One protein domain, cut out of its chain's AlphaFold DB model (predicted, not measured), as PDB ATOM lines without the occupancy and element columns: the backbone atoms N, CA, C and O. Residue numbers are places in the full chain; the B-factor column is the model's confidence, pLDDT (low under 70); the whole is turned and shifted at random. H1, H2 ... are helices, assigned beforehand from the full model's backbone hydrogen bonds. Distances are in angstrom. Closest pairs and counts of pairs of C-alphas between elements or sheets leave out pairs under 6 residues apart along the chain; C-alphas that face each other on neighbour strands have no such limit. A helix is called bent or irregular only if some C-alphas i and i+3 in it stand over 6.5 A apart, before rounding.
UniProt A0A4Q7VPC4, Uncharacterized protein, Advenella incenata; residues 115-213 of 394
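AT A GLANCE: This is residues 115 to 213 of the 394 residues of an uncharacterized protein of Advenella incenata (UniProt A0A4Q7VPC4). H1 lies in the middle, with H2 folded back beside it as a helical hairpin and the long bent H3 over its other side, arms H3a and H3b making a wide V. The printed part has 99 residues with three named helices, H1, H2, H3, all helix, after an unnamed stretch, residues 115 to 131. It is compact, radius of gyration of the C-alphas 14.3 A, but elongated, spanning 46 by 28 by 18 A.

HOW THE PARTS SIT: Past residue 131, look at H1, residues 132 to 148: its residues 138 to 145 alone touch H2, residues 155 to 172, at a shallow tilt of 26 degrees, opposite ways, the closest C-alphas being those of Cys 138 and Cys 172, 5.7 A. H3, residues 179 to 212, was assigned as one helix by its hydrogen bonds but is bent: C-alphas 191 and 194 are 8.0 A apart. Arm H3a, residues 179 to 191, touches H1, closest C-alphas Val 132 and His 181, 5.0 A. Arm H3b, residues 194 to 212, touches H1 with residues 196 to 204 alone, closest C-alphas Arg 144 and Ala 200, 5.2 A. Every O i to N i+4 pair is within hydrogen-bond range in H1 and H3b, 13 of 14 in H2, 8 of 9 in H3a.

IN THESE COORDINATES: Find C-alpha 132 at (-1.390, -27.673, 56.189), where H1 begins its 24.2 A; H2 is 25.1 A, H3a 19.4 A and H3b 27.2 A, ending at C-alpha 212, (-5.907, -52.221, 26.997).

THE WHOLE: The C-alphas farthest apart, Asp 180 and Gln 213, are 47.2 A apart. The printed part has no cut, and both links are short. Low confidence, pLDDT under 70, includes residues 149 to 155.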
ATOM      1  N   ASP A 115      -0.273 -26.436  40.001       83.50
ATOM      2  CA  ASP A 115       1.182 -26.619  40.110       83.50
ATOM      3  C   ASP A 115       1.850 -25.610  41.056       83.50
ATOM      4  O   ASP A 115       2.900 -25.899  41.631       83.50
ATOM      5  N   ASP A 116       1.222 -24.449  41.270       85.44
ATOM      6  CA  ASP A 116       1.714 -23.426  42.197       85.44
ATOM      7  C   ASP A 116       1.387 -23.776  43.660       85.44
ATOM      8  O   ASP A 116       1.957 -23.202  44.599       85.44
ATOM      9  N   LEU A 117       0.465 -24.722  43.887       91.06
ATOM     10  CA  LEU A 117       0.063 -25.132  45.223       91.06
ATOM     11  C   LEU A 117       0.965 -26.258  45.740       91.06
ATOM     12  O   LEU A 117       1.069 -27.335  45.166       91.06
ATOM     13  N   GLN A 118       1.596 -26.025  46.890       93.88
ATOM     14  CA  GLN A 118       2.484 -27.019  47.488       93.88
ATOM     15  C   GLN A 118       1.721 -28.149  48.177       93.88
ATOM     16  O   GLN A 118       0.788 -27.920  48.959       93.88
ATOM     17  N   PHE A 119       2.225 -29.362  47.955       94.75
ATOM     18  CA  PHE A 119       1.740 -30.598  48.546       94.75
ATOM     19  C   PHE A 119       2.890 -31.387  49.151       94.75
ATOM     20  O   PHE A 119       3.973 -31.476  48.577       94.75
ATOM     21  N   THR A 120       2.639 -32.038  50.278       96.75
ATOM     22  CA  THR A 120       3.567 -33.031  50.822       96.75
ATOM     23  C   THR A 120       2.789 -34.275  51.185       96.75
ATOM     24  O   THR A 120       1.758 -34.203  51.843       96.75
ATOM     25  N   LYS A 121       3.264 -35.424  50.709       96.31
ATOM     26  CA  LYS A 121       2.638 -36.704  51.015       96.31
ATOM     27  C   LYS A 121       2.891 -37.037  52.494       96.31
ATOM     28  O   LYS A 121       4.060 -37.172  52.856       96.31
ATOM     29  N   PRO A 122       1.846 -37.203  53.326       96.75
ATOM     30  CA  PRO A 122       2.024 -37.495  54.746       96.75
ATOM     31  C   PRO A 122       2.716 -38.837  54.968       96.75
ATOM     32  O   PRO A 122       2.566 -39.746  54.150       96.75
ATOM     33  N   GLY A 123       3.406 -39.009  56.096       93.81
ATOM     34  CA  GLY A 123       3.893 -40.319  56.549       93.81
ATOM     35  C   GLY A 123       2.752 -41.325  56.767       93.81
ATOM     36  O   GLY A 123       1.640 -40.941  57.125       93.81
ATOM     37  N   ALA A 124       3.012 -42.615  56.532       91.88
ATOM     38  CA  ALA A 124       2.027 -43.664  56.799       91.88
ATOM     39  C   ALA A 124       1.910 -43.903  58.309       91.88
ATOM     40  O   ALA A 124       2.895 -43.777  59.037       91.88
ATOM     41  N   GLY A 125       0.712 -44.240  58.772       81.56
ATOM     42  CA  GLY A 125       0.401 -44.450  60.180       81.56
ATOM     43  C   GLY A 125      -0.939 -43.841  60.575       81.56
ATOM     44  O   GLY A 125      -1.622 -43.202  59.778       81.56
ATOM     45  N   ASN A 126      -1.300 -44.041  61.839       78.06
ATOM     46  CA  ASN A 126      -2.536 -43.530  62.416       78.06
ATOM     47  C   ASN A 126      -2.234 -42.393  63.393       78.06
ATOM     48  O   ASN A 126      -1.221 -42.417  64.087       78.06
ATOM     49  N   SER A 127      -3.149 -41.427  63.487       77.19
ATOM     50  CA  SER A 127      -3.114 -40.354  64.497       77.19
ATOM     51  C   SER A 127      -1.923 -39.392  64.400       77.19
ATOM     52  O   SER A 127      -1.681 -38.627  65.338       77.19
ATOM     53  N   ASN A 128      -1.234 -39.371  63.256       84.75
ATOM     54  CA  ASN A 128      -0.246 -38.347  62.925       84.75
ATOM     55  C   ASN A 128      -0.892 -36.958  62.996       84.75
ATOM     56  O   ASN A 128      -2.043 -36.787  62.589       84.75
ATOM     57  N   VAL A 129      -0.162 -35.969  63.515       93.62
ATOM     58  CA  VAL A 129      -0.590 -34.566  63.456       93.62
ATOM     59  C   VAL A 129      -0.099 -33.991  62.136       93.62
ATOM     60  O   VAL A 129       1.104 -33.832  61.958       93.62
ATOM     61  N   LEU A 130      -1.017 -33.717  61.209       92.69
ATOM     62  CA  LEU A 130      -0.654 -33.273  59.863       92.69
ATOM     63  C   LEU A 130      -0.504 -31.752  59.768       92.69
ATOM     64  O   LEU A 130      -1.271 -30.981  60.358       92.69
ATOM     65  N   SER A 131       0.476 -31.323  58.978       96.94
ATOM     66  CA  SER A 131       0.650 -29.930  58.563       96.94
ATOM     67  C   SER A 131      -0.381 -29.513  57.504       96.94
ATOM     68  O   SER A 131      -1.049 -30.345  56.892       96.94
ATOM     69  N   VAL A 132      -0.486 -28.208  57.230       94.38
ATOM     70  CA  VAL A 132      -1.390 -27.673  56.189       94.38
ATOM     71  C   VAL A 132      -1.147 -28.342  54.830       94.38
ATOM     72  O   VAL A 132      -2.092 -28.781  54.183       94.38
ATOM     73  N   ILE A 133       0.114 -28.456  54.402       97.38
ATOM     74  CA  ILE A 133       0.484 -28.995  53.080       97.38
ATOM     75  C   ILE A 133       0.275 -30.513  52.962       97.38
ATOM     76  O   ILE A 133       0.073 -31.025  51.861       97.38
ATOM     77  N   GLU A 134       0.269 -31.222  54.090       97.00
ATOM     78  CA  GLU A 134      -0.084 -32.642  54.184       97.00
ATOM     79  C   GLU A 134      -1.600 -32.856  54.170       97.00
ATOM     80  O   GLU A 134      -2.099 -33.742  53.474       97.00
ATOM     81  N   ILE A 135      -2.357 -31.996  54.860       92.38
ATOM     82  CA  ILE A 135      -3.825 -32.006  54.800       92.38
ATOM     83  C   ILE A 135      -4.292 -31.687  53.375       92.38
ATOM     84  O   ILE A 135      -5.157 -32.388  52.853       92.38
ATOM     85  N   ARG A 136      -3.682 -30.698  52.702       95.62
ATOM     86  CA  ARG A 136      -3.943 -30.403  51.280       95.62
ATOM     87  C   ARG A 136      -3.762 -31.639  50.401       95.62
ATOM     88  O   ARG A 136      -4.596 -31.888  49.534       95.62
ATOM     89  N   TRP A 137      -2.712 -32.431  50.640       96.38
ATOM     90  CA  TRP A 137      -2.486 -33.683  49.914       96.38
ATOM     91  C   TRP A 137      -3.625 -34.678  50.157       96.38
ATOM     92  O   TRP A 137      -4.197 -35.182  49.194       96.38
ATOM     93  N   CYS A 138      -4.028 -34.892  51.415       90.56
ATOM     94  CA  CYS A 138      -5.162 -35.765  51.732       90.56
ATOM     95  C   CYS A 138      -6.466 -35.285  51.074       90.56
ATOM     96  O   CYS A 138      -7.190 -36.079  50.477       90.56
ATOM     97  N   LEU A 139      -6.772 -33.987  51.139       86.12
ATOM     98  CA  LEU A 139      -7.979 -33.424  50.528       86.12
ATOM     99  C   LEU A 139      -7.964 -33.577  49.000       86.12
ATOM    100  O   LEU A 139      -8.965 -34.002  48.420       86.12
ATOM    101  N   ARG A 140      -6.826 -33.297  48.351       93.44
ATOM    102  CA  ARG A 140      -6.642 -33.500  46.907       93.44
ATOM    103  C   ARG A 140      -6.834 -34.964  46.521       93.44
ATOM    104  O   ARG A 140      -7.610 -35.247  45.612       93.44
ATOM    105  N   GLU A 141      -6.165 -35.891  47.205       91.19
ATOM    106  CA  GLU A 141      -6.268 -37.319  46.886       91.19
ATOM    107  C   GLU A 141      -7.669 -37.871  47.145       91.19
ATOM    108  O   GLU A 141      -8.148 -38.685  46.363       91.19
ATOM    109  N   ASN A 142      -8.388 -37.387  48.161       79.06
ATOM    110  CA  ASN A 142      -9.784 -37.769  48.376       79.06
ATOM    111  C   ASN A 142     -10.669 -37.380  47.173       79.06
ATOM    112  O   ASN A 142     -11.447 -38.196  46.676       79.06
ATOM    113  N   ILE A 143     -10.492 -36.160  46.646       74.25
ATOM    114  CA  ILE A 143     -11.185 -35.698  45.431       74.25
ATOM    115  C   ILE A 143     -10.807 -36.566  44.226       74.25
ATOM    116  O   ILE A 143     -11.699 -37.004  43.493       74.25
ATOM    117  N   ARG A 144      -9.511 -36.850  44.037       90.81
ATOM    118  CA  ARG A 144      -9.008 -37.707  42.948       90.81
ATOM    119  C   ARG A 144      -9.623 -39.104  43.017       90.81
ATOM    120  O   ARG A 144     -10.206 -39.560  42.037       90.81
ATOM    121  N   LEU A 145      -9.603 -39.738  44.190       74.31
ATOM    122  CA  LEU A 145     -10.213 -41.048  44.427       74.31
ATOM    123  C   LEU A 145     -11.710 -41.060  44.103       74.31
ATOM    124  O   LEU A 145     -12.197 -42.013  43.495       74.31
ATOM    125  N   GLY A 146     -12.437 -40.004  44.474       63.84
ATOM    126  CA  GLY A 146     -13.847 -39.846  44.120       63.84
ATOM    127  C   GLY A 146     -14.075 -39.755  42.608       63.84
ATOM    128  O   GLY A 146     -14.974 -40.416  42.087       63.84
ATOM    129  N   ALA A 147     -13.244 -38.983  41.905       72.88
ATOM    130  CA  ALA A 147     -13.357 -38.748  40.466       72.88
ATOM    131  C   ALA A 147     -12.953 -39.962  39.607       72.88
ATOM    132  O   ALA A 147     -13.566 -40.216  38.571       72.88
ATOM    133  N   MET A 148     -11.943 -40.727  40.032       80.88
ATOM    134  CA  MET A 148     -11.398 -41.859  39.264       80.88
ATOM    135  C   MET A 148     -12.218 -43.144  39.409       80.88
ATOM    136  O   MET A 148     -12.126 -44.036  38.568       80.88
ATOM    137  N   ARG A 149     -13.022 -43.262  40.472       68.06
ATOM    138  CA  ARG A 149     -13.602 -44.540  40.908       68.06
ATOM    139  C   ARG A 149     -14.435 -45.274  39.855       68.06
ATOM    140  O   ARG A 149     -14.417 -46.497  39.844       68.06
ATOM    141  N   SER A 150     -15.194 -44.564  39.024       56.81
ATOM    142  CA  SER A 150     -16.035 -45.174  37.980       56.81
ATOM    143  C   SER A 150     -15.332 -45.318  36.628       56.81
ATOM    144  O   SER A 150     -15.940 -45.811  35.682       56.81
ATOM    145  N   ILE A 151     -14.079 -44.866  36.521       66.31
ATOM    146  CA  ILE A 151     -13.301 -44.930  35.281       66.31
ATOM    147  C   ILE A 151     -12.570 -46.265  35.157       66.31
ATOM    148  O   ILE A 151     -12.410 -46.745  34.041       66.31
ATOM    149  N   PHE A 152     -12.157 -46.867  36.276       65.62
ATOM    150  CA  PHE A 152     -11.455 -48.144  36.268       65.62
ATOM    151  C   PHE A 152     -12.423 -49.324  36.123       65.62
ATOM    152  O   PHE A 152     -13.328 -49.492  36.944       65.62
ATOM    153  N   TYR A 153     -12.224 -50.140  35.090       64.19
ATOM    154  CA  TYR A 153     -13.058 -51.306  34.776       64.19
ATOM    155  C   TYR A 153     -12.247 -52.559  34.435       64.19
ATOM    156  O   TYR A 153     -12.785 -53.660  34.547       64.19
ATOM    157  N   SER A 154     -10.980 -52.431  34.027       63.69
ATOM    158  CA  SER A 154     -10.119 -53.597  33.812       63.69
ATOM    159  C   SER A 154      -9.577 -54.128  35.140       63.69
ATOM    160  O   SER A 154      -9.457 -53.381  36.110       63.69
ATOM    161  N   THR A 155      -9.191 -55.406  35.194       66.06
ATOM    162  CA  THR A 155      -8.541 -55.990  36.384       66.06
ATOM    163  C   THR A 155      -7.314 -55.175  36.803       66.06
ATOM    164  O   THR A 155      -7.192 -54.790  37.961       66.06
ATOM    165  N   ASN A 156      -6.473 -54.795  35.833       77.94
ATOM    166  CA  ASN A 156      -5.303 -53.945  36.064       77.94
ATOM    167  C   ASN A 156      -5.689 -52.556  36.601       77.94
ATOM    168  O   ASN A 156      -5.024 -52.033  37.497       77.94
ATOM    169  N   GLY A 157      -6.753 -51.951  36.067       75.62
ATOM    170  CA  GLY A 157      -7.278 -50.669  36.533       75.62
ATOM    171  C   GLY A 157      -7.817 -50.732  37.958       75.62
ATOM    172  O   GLY A 157      -7.511 -49.866  38.776       75.62
ATOM    173  N   VAL A 158      -8.569 -51.783  38.280       64.56
ATOM    174  CA  VAL A 158      -9.108 -52.030  39.624       64.56
ATOM    175  C   VAL A 158      -7.980 -52.269  40.628       64.56
ATOM    176  O   VAL A 158      -7.998 -51.672  41.706       64.56
ATOM    177  N   ASP A 159      -6.965 -53.060  40.275       73.12
ATOM    178  CA  ASP A 159      -5.788 -53.286  41.122       73.12
ATOM    179  C   ASP A 159      -5.000 -51.994  41.352       73.12
ATOM    180  O   ASP A 159      -4.603 -51.685  42.481       73.12
ATOM    181  N   ASN A 160      -4.825 -51.189  40.303       82.00
ATOM    182  CA  ASN A 160      -4.204 -49.877  40.416       82.00
ATOM    183  C   ASN A 160      -5.011 -48.951  41.338       82.00
ATOM    184  O   ASN A 160      -4.454 -48.359  42.263       82.00
ATOM    185  N   PHE A 161      -6.330 -48.880  41.162       76.38
ATOM    186  CA  PHE A 161      -7.201 -48.100  42.036       76.38
ATOM    187  C   PHE A 161      -7.115 -48.566  43.494       76.38
ATOM    188  O   PHE A 161      -6.975 -47.739  44.397       76.38
ATOM    189  N   ASN A 162      -7.116 -49.879  43.738       71.38
ATOM    190  CA  ASN A 162      -6.964 -50.454  45.074       71.38
ATOM    191  C   ASN A 162      -5.622 -50.071  45.717       71.38
ATOM    192  O   ASN A 162      -5.583 -49.788  46.915       71.38
ATOM    193  N   ARG A 163      -4.535 -49.990  44.937       88.75
ATOM    194  CA  ARG A 163      -3.234 -49.493  45.420       88.75
ATOM    195  C   ARG A 163      -3.289 -48.018  45.812       88.75
ATOM    196  O   ARG A 163      -2.772 -47.668  46.871       88.75
ATOM    197  N   ILE A 164      -3.936 -47.172  45.009       83.19
ATOM    198  CA  ILE A 164      -4.095 -45.738  45.315       83.19
ATOM    199  C   ILE A 164      -4.944 -45.562  46.584       83.19
ATOM    200  O   ILE A 164      -4.572 -44.816  47.489       83.19
ATOM    201  N   VAL A 165      -6.050 -46.305  46.698       74.19
ATOM    202  CA  VAL A 165      -6.905 -46.320  47.896       74.19
ATOM    203  C   VAL A 165      -6.131 -46.802  49.123       74.19
ATOM    204  O   VAL A 165      -6.257 -46.207  50.191       74.19
ATOM    205  N   SER A 166      -5.328 -47.859  48.992       72.00
ATOM    206  CA  SER A 166      -4.502 -48.383  50.084       72.00
ATOM    207  C   SER A 166      -3.481 -47.349  50.567       72.00
ATOM    208  O   SER A 166      -3.386 -47.099  51.770       72.00
ATOM    209  N   ASP A 167      -2.786 -46.678  49.645       86.19
ATOM    210  CA  ASP A 167      -1.820 -45.630  49.980       86.19
ATOM    211  C   ASP A 167      -2.491 -44.437  50.674       86.19
ATOM    212  O   ASP A 167      -2.010 -43.995  51.721       86.19
ATOM    213  N   TYR A 168      -3.643 -43.983  50.169       86.19
ATOM    214  CA  TYR A 168      -4.452 -42.958  50.830       86.19
ATOM    215  C   TYR A 168      -4.876 -43.394  52.237       86.19
ATOM    216  O   TYR A 168      -4.651 -42.667  53.203       86.19
ATOM    217  N   ASN A 169      -5.444 -44.593  52.381       79.44
ATOM    218  CA  ASN A 169      -5.934 -45.094  53.666       79.44
ATOM    219  C   ASN A 169      -4.809 -45.224  54.696       79.44
ATOM    220  O   ASN A 169      -5.022 -44.904  55.863       79.44
ATOM    221  N   SER A 170      -3.610 -45.626  54.264       84.12
ATOM    222  CA  SER A 170      -2.446 -45.779  55.144       84.12
ATOM    223  C   SER A 170      -1.957 -44.469  55.776       84.12
ATOM    224  O   SER A 170      -1.137 -44.520  56.689       84.12
ATOM    225  N   ARG A 171      -2.421 -43.307  55.291       89.88
ATOM    226  CA  ARG A 171      -1.930 -41.966  55.671       89.88
ATOM    227  C   ARG A 171      -3.050 -41.026  56.117       89.88
ATOM    228  O   ARG A 171      -2.916 -40.308  57.099       89.88
ATOM    229  N   CYS A 172      -4.156 -41.034  55.380       85.31
ATOM    230  CA  CYS A 172      -5.276 -40.101  55.501       85.31
ATOM    231  C   CYS A 172      -6.548 -40.766  56.052       85.31
ATOM    232  O   CYS A 172      -7.581 -40.105  56.159       85.31
ATOM    233  N   GLY A 173      -6.496 -42.061  56.391       74.50
ATOM    234  CA  GLY A 173      -7.630 -42.787  56.969       74.50
ATOM    235  C   GLY A 173      -7.990 -42.315  58.381       74.50
ATOM    236  O   GLY A 173      -9.162 -42.328  58.750       74.50
ATOM    237  N   ASN A 174      -6.998 -41.868  59.159       77.12
ATOM    238  CA  ASN A 174      -7.195 -41.291  60.489       77.12
ATOM    239  C   ASN A 174      -5.995 -40.420  60.900       77.12
ATOM    240  O   ASN A 174      -4.905 -40.938  61.152       77.12
ATOM    241  N   TYR A 175      -6.201 -39.108  61.020       83.75
ATOM    242  CA  TYR A 175      -5.168 -38.152  61.419       83.75
ATOM    243  C   TYR A 175      -5.706 -37.084  62.375       83.75
ATOM    244  O   TYR A 175      -6.907 -36.828  62.456       83.75
ATOM    245  N   ARG A 176      -4.792 -36.453  63.111       88.00
ATOM    246  CA  ARG A 176      -5.053 -35.295  63.971       88.00
ATOM    247  C   ARG A 176      -4.618 -34.026  63.243       88.00
ATOM    248  O   ARG A 176      -3.726 -34.059  62.399       88.00
ATOM    249  N   TYR A 177      -5.227 -32.897  63.577       85.12
ATOM    250  CA  TYR A 177      -4.927 -31.619  62.938       85.12
ATOM    251  C   TYR A 177      -5.250 -30.449  63.867       85.12
ATOM    252  O   TYR A 177      -6.032 -30.586  64.810       85.12
ATOM    253  N   TYR A 178      -4.655 -29.296  63.574       86.94
ATOM    254  CA  TYR A 178      -5.081 -28.015  64.130       86.94
ATOM    255  C   TYR A 178      -6.196 -27.426  63.261       86.94
ATOM    256  O   TYR A 178      -6.178 -27.558  62.035       86.94
ATOM    257  N   GLN A 179      -7.193 -26.809  63.892       67.38
ATOM    258  CA  GLN A 179      -8.415 -26.377  63.208       67.38
ATOM    259  C   GLN A 179      -8.145 -25.321  62.127       67.38
ATOM    260  O   GLN A 179      -8.708 -25.381  61.035       67.38
ATOM    261  N   ASP A 180      -7.254 -24.379  62.414       71.12
ATOM    262  CA  ASP A 180      -6.808 -23.336  61.493       71.12
ATOM    263  C   ASP A 180      -6.017 -23.914  60.308       71.12
ATOM    264  O   ASP A 180      -6.190 -23.469  59.172       71.12
ATOM    265  N   HIS A 181      -5.212 -24.956  60.541       86.81
ATOM    266  CA  HIS A 181      -4.496 -25.651  59.471       86.81
ATOM    267  C   HIS A 181      -5.451 -26.348  58.501       86.81
ATOM    268  O   HIS A 181      -5.270 -26.273  57.284       86.81
ATOM    269  N   TYR A 182      -6.465 -27.018  59.046       72.62
ATOM    270  CA  TYR A 182      -7.480 -27.704  58.258       72.62
ATOM    271  C   TYR A 182      -8.332 -26.717  57.453       72.62
ATOM    272  O   TYR A 182      -8.534 -26.928  56.258       72.62
ATOM    273  N   SER A 183      -8.755 -25.607  58.072       59.91
ATOM    274  CA  SER A 183      -9.506 -24.546  57.386       59.91
ATOM    275  C   SER A 183      -8.721 -23.966  56.213       59.91
ATOM    276  O   SER A 183      -9.239 -23.908  55.104       59.91
ATOM    277  N   ARG A 184      -7.445 -23.616  56.428       77.75
ATOM    278  CA  ARG A 184      -6.581 -23.101  55.358       77.75
ATOM    279  C   ARG A 184      -6.450 -24.113  54.218       77.75
ATOM    280  O   ARG A 184      -6.665 -23.760  53.066       77.75
ATOM    281  N   ALA A 185      -6.174 -25.378  54.540       81.25
ATOM    282  CA  ALA A 185      -6.046 -26.434  53.540       81.25
ATOM    283  C   ALA A 185      -7.331 -26.653  52.722       81.25
ATOM    284  O   ALA A 185      -7.240 -26.962  51.534       81.25
ATOM    285  N   ILE A 186      -8.514 -26.486  53.325       76.75
ATOM    286  CA  ILE A 186      -9.790 -26.502  52.597       76.75
ATOM    287  C   ILE A 186      -9.858 -25.349  51.601       76.75
ATOM    288  O   ILE A 186     -10.138 -25.597  50.426       76.75
ATOM    289  N   ASP A 187      -9.599 -24.123  52.057       68.94
ATOM    290  CA  ASP A 187      -9.709 -22.924  51.223       68.94
ATOM    291  C   ASP A 187      -8.757 -23.000  50.024       68.94
ATOM    292  O   ASP A 187      -9.159 -22.745  48.889       68.94
ATOM    293  N   ASP A 188      -7.525 -23.457  50.258       81.69
ATOM    294  CA  ASP A 188      -6.527 -23.633  49.207       81.69
ATOM    295  C   ASP A 188      -6.981 -24.638  48.139       81.69
ATOM    296  O   ASP A 188      -6.823 -24.393  46.946       81.69
ATOM    297  N   ILE A 189      -7.552 -25.777  48.544       81.81
ATOM    298  CA  ILE A 189      -7.974 -26.841  47.617       81.81
ATOM    299  C   ILE A 189      -9.272 -26.491  46.893       81.81
ATOM    300  O   ILE A 189      -9.478 -26.922  45.754       81.81
ATOM    301  N   ALA A 190     -10.148 -25.707  47.522       68.25
ATOM    302  CA  ALA A 190     -11.437 -25.333  46.953       68.25
ATOM    303  C   ALA A 190     -11.287 -24.637  45.589       68.25
ATOM    304  O   ALA A 190     -12.034 -24.958  44.661       68.25
ATOM    305  N   SER A 191     -10.289 -23.757  45.439       77.44
ATOM    306  CA  SER A 191     -10.034 -23.012  44.198       77.44
ATOM    307  C   SER A 191      -9.602 -23.888  43.017       77.44
ATOM    308  O   SER A 191      -9.933 -23.566  41.877       77.44
ATOM    309  N   TYR A 192      -8.930 -25.016  43.266       80.06
ATOM    310  CA  TYR A 192      -8.384 -25.887  42.210       80.06
ATOM    311  C   TYR A 192      -9.188 -27.173  41.998       80.06
ATOM    312  O   TYR A 192      -8.805 -28.049  41.223       80.06
ATOM    313  N   ARG A 193     -10.335 -27.306  42.666       63.62
ATOM    314  CA  ARG A 193     -11.143 -28.529  42.678       63.62
ATOM    315  C   ARG A 193     -11.468 -29.085  41.290       63.62
ATOM    316  O   ARG A 193     -11.341 -30.286  41.071       63.62
ATOM    317  N   ASN A 194     -11.913 -28.232  40.369       65.06
ATOM    318  CA  ASN A 194     -12.294 -28.672  39.025       65.06
ATOM    319  C   ASN A 194     -11.083 -29.179  38.234       65.06
ATOM    320  O   ASN A 194     -11.202 -30.186  37.541       65.06
ATOM    321  N   GLN A 195      -9.928 -28.528  38.401       81.19
ATOM    322  CA  GLN A 195      -8.667 -28.950  37.797       81.19
ATOM    323  C   GLN A 195      -8.258 -30.337  38.318       81.19
ATOM    324  O   GLN A 195      -8.068 -31.252  37.517       81.19
ATOM    325  N   ILE A 196      -8.285 -30.537  39.643       80.88
ATOM    326  CA  ILE A 196      -7.988 -31.829  40.291       80.88
ATOM    327  C   ILE A 196      -8.891 -32.946  39.743       80.88
ATOM    328  O   ILE A 196      -8.410 -34.035  39.439       80.88
ATOM    329  N   ILE A 197     -10.197 -32.690  39.594       72.25
ATOM    330  CA  ILE A 197     -11.149 -33.667  39.039       72.25
ATOM    331  C   ILE A 197     -10.807 -33.998  37.583       72.25
ATOM    332  O   ILE A 197     -10.763 -35.175  37.220       72.25
ATOM    333  N   SER A 198     -10.582 -32.982  36.743       70.88
ATOM    334  CA  SER A 198     -10.295 -33.198  35.320       70.88
ATOM    335  C   SER A 198      -9.000 -33.971  35.096       70.88
ATOM    336  O   SER A 198      -8.983 -34.896  34.284       70.88
ATOM    337  N   GLU A 199      -7.953 -33.652  35.858       88.69
ATOM    338  CA  GLU A 199      -6.664 -34.338  35.797       88.69
ATOM    339  C   GLU A 199      -6.792 -35.787  36.267       88.69
ATOM    340  O   GLU A 199      -6.324 -36.694  35.584       88.69
ATOM    341  N   ALA A 200      -7.514 -36.032  37.366       86.38
ATOM    342  CA  ALA A 200      -7.747 -37.382  37.875       86.38
ATOM    343  C   ALA A 200      -8.496 -38.265  36.862       86.38
ATOM    344  O   ALA A 200      -8.122 -39.413  36.624       86.38
ATOM    345  N   ILE A 201      -9.542 -37.730  36.224       78.69
ATOM    346  CA  ILE A 201     -10.288 -38.450  35.182       78.69
ATOM    347  C   ILE A 201      -9.391 -38.736  33.974       78.69
ATOM    348  O   ILE A 201      -9.443 -39.842  33.429       78.69
ATOM    349  N   ALA A 202      -8.592 -37.758  33.537       88.38
ATOM    350  CA  ALA A 202      -7.677 -37.926  32.412       88.38
ATOM    351  C   ALA A 202      -6.626 -39.008  32.700       88.38
ATOM    352  O   ALA A 202      -6.421 -39.896  31.873       88.38
ATOM    353  N   GLU A 203      -6.038 -38.989  33.893       92.50
ATOM    354  CA  GLU A 203      -5.073 -39.981  34.365       92.50
ATOM    355  C   GLU A 203      -5.671 -41.394  34.404       92.50
ATOM    356  O   GLU A 203      -5.087 -42.327  33.850       92.50
ATOM    357  N   ALA A 204      -6.867 -41.558  34.980       84.25
ATOM    358  CA  ALA A 204      -7.530 -42.862  35.041       84.25
ATOM    359  C   ALA A 204      -7.859 -43.416  33.643       84.25
ATOM    360  O   ALA A 204      -7.662 -44.603  33.384       84.25
ATOM    361  N   ARG A 205      -8.315 -42.559  32.718       86.44
ATOM    362  CA  ARG A 205      -8.581 -42.958  31.324       86.44
ATOM    363  C   ARG A 205      -7.303 -43.353  30.592       86.44
ATOM    364  O   ARG A 205      -7.305 -44.358  29.888       86.44
ATOM    365  N   ALA A 206      -6.233 -42.579  30.756       92.81
ATOM    366  CA  ALA A 206      -4.945 -42.865  30.135       92.81
ATOM    367  C   ALA A 206      -4.383 -44.211  30.613       92.81
ATOM    368  O   ALA A 206      -3.911 -45.000  29.794       92.81
ATOM    369  N   PHE A 207      -4.509 -44.506  31.912       90.69
ATOM    370  CA  PHE A 207      -4.125 -45.800  32.466       90.69
ATOM    371  C   PHE A 207      -4.890 -46.947  31.792       90.69
ATOM    372  O   PHE A 207      -4.257 -47.837  31.227       90.69
ATOM    373  N   GLU A 208      -6.226 -46.885  31.758       82.62
ATOM    374  CA  GLU A 208      -7.066 -47.916  31.126       82.62
ATOM    375  C   GLU A 208      -6.729 -48.123  29.640       82.62
ATOM    376  O   GLU A 208      -6.618 -49.259  29.170       82.62
ATOM    377  N   MET A 209      -6.495 -47.036  28.897       84.38
ATOM    378  CA  MET A 209      -6.089 -47.109  27.488       84.38
ATOM    379  C   MET A 209      -4.716 -47.775  27.317       84.38
ATOM    380  O   MET A 209      -4.543 -48.577  26.400       84.38
ATOM    381  N   SER A 210      -3.759 -47.494  28.208       86.06
ATOM    382  CA  SER A 210      -2.417 -48.088  28.156       86.06
ATOM    383  C   SER A 210      -2.416 -49.585  28.488       86.06
ATOM    384  O   SER A 210      -1.704 -50.363  27.855       86.06
ATOM    385  N   THR A 211      -3.265 -50.020  29.424       74.44
ATOM    386  CA  THR A 211      -3.384 -51.434  29.804       74.44
ATOM    387  C   THR A 211      -4.221 -52.246  28.817       74.44
ATOM    388  O   THR A 211      -4.037 -53.458  28.720       74.44
ATOM    389  N   GLY A 212      -5.106 -51.594  28.055       57.69
ATOM    390  CA  GLY A 212      -5.907 -52.221  26.997       57.69
ATOM    391  C   GLY A 212      -5.126 -52.549  25.717       57.69
ATOM    392  O   GLY A 212      -5.531 -53.438  24.975       57.69
ATOM    393  N   GLN A 213      -3.988 -51.892  25.464       50.84
ATOM    394  CA  GLN A 213      -3.149 -52.168  24.285       50.84
ATOM    395  C   GLN A 213      -2.237 -53.398  24.435       50.84
ATOM    396  O   GLN A 213      -1.706 -53.874  23.435       50.84
TER     397      GLN A 213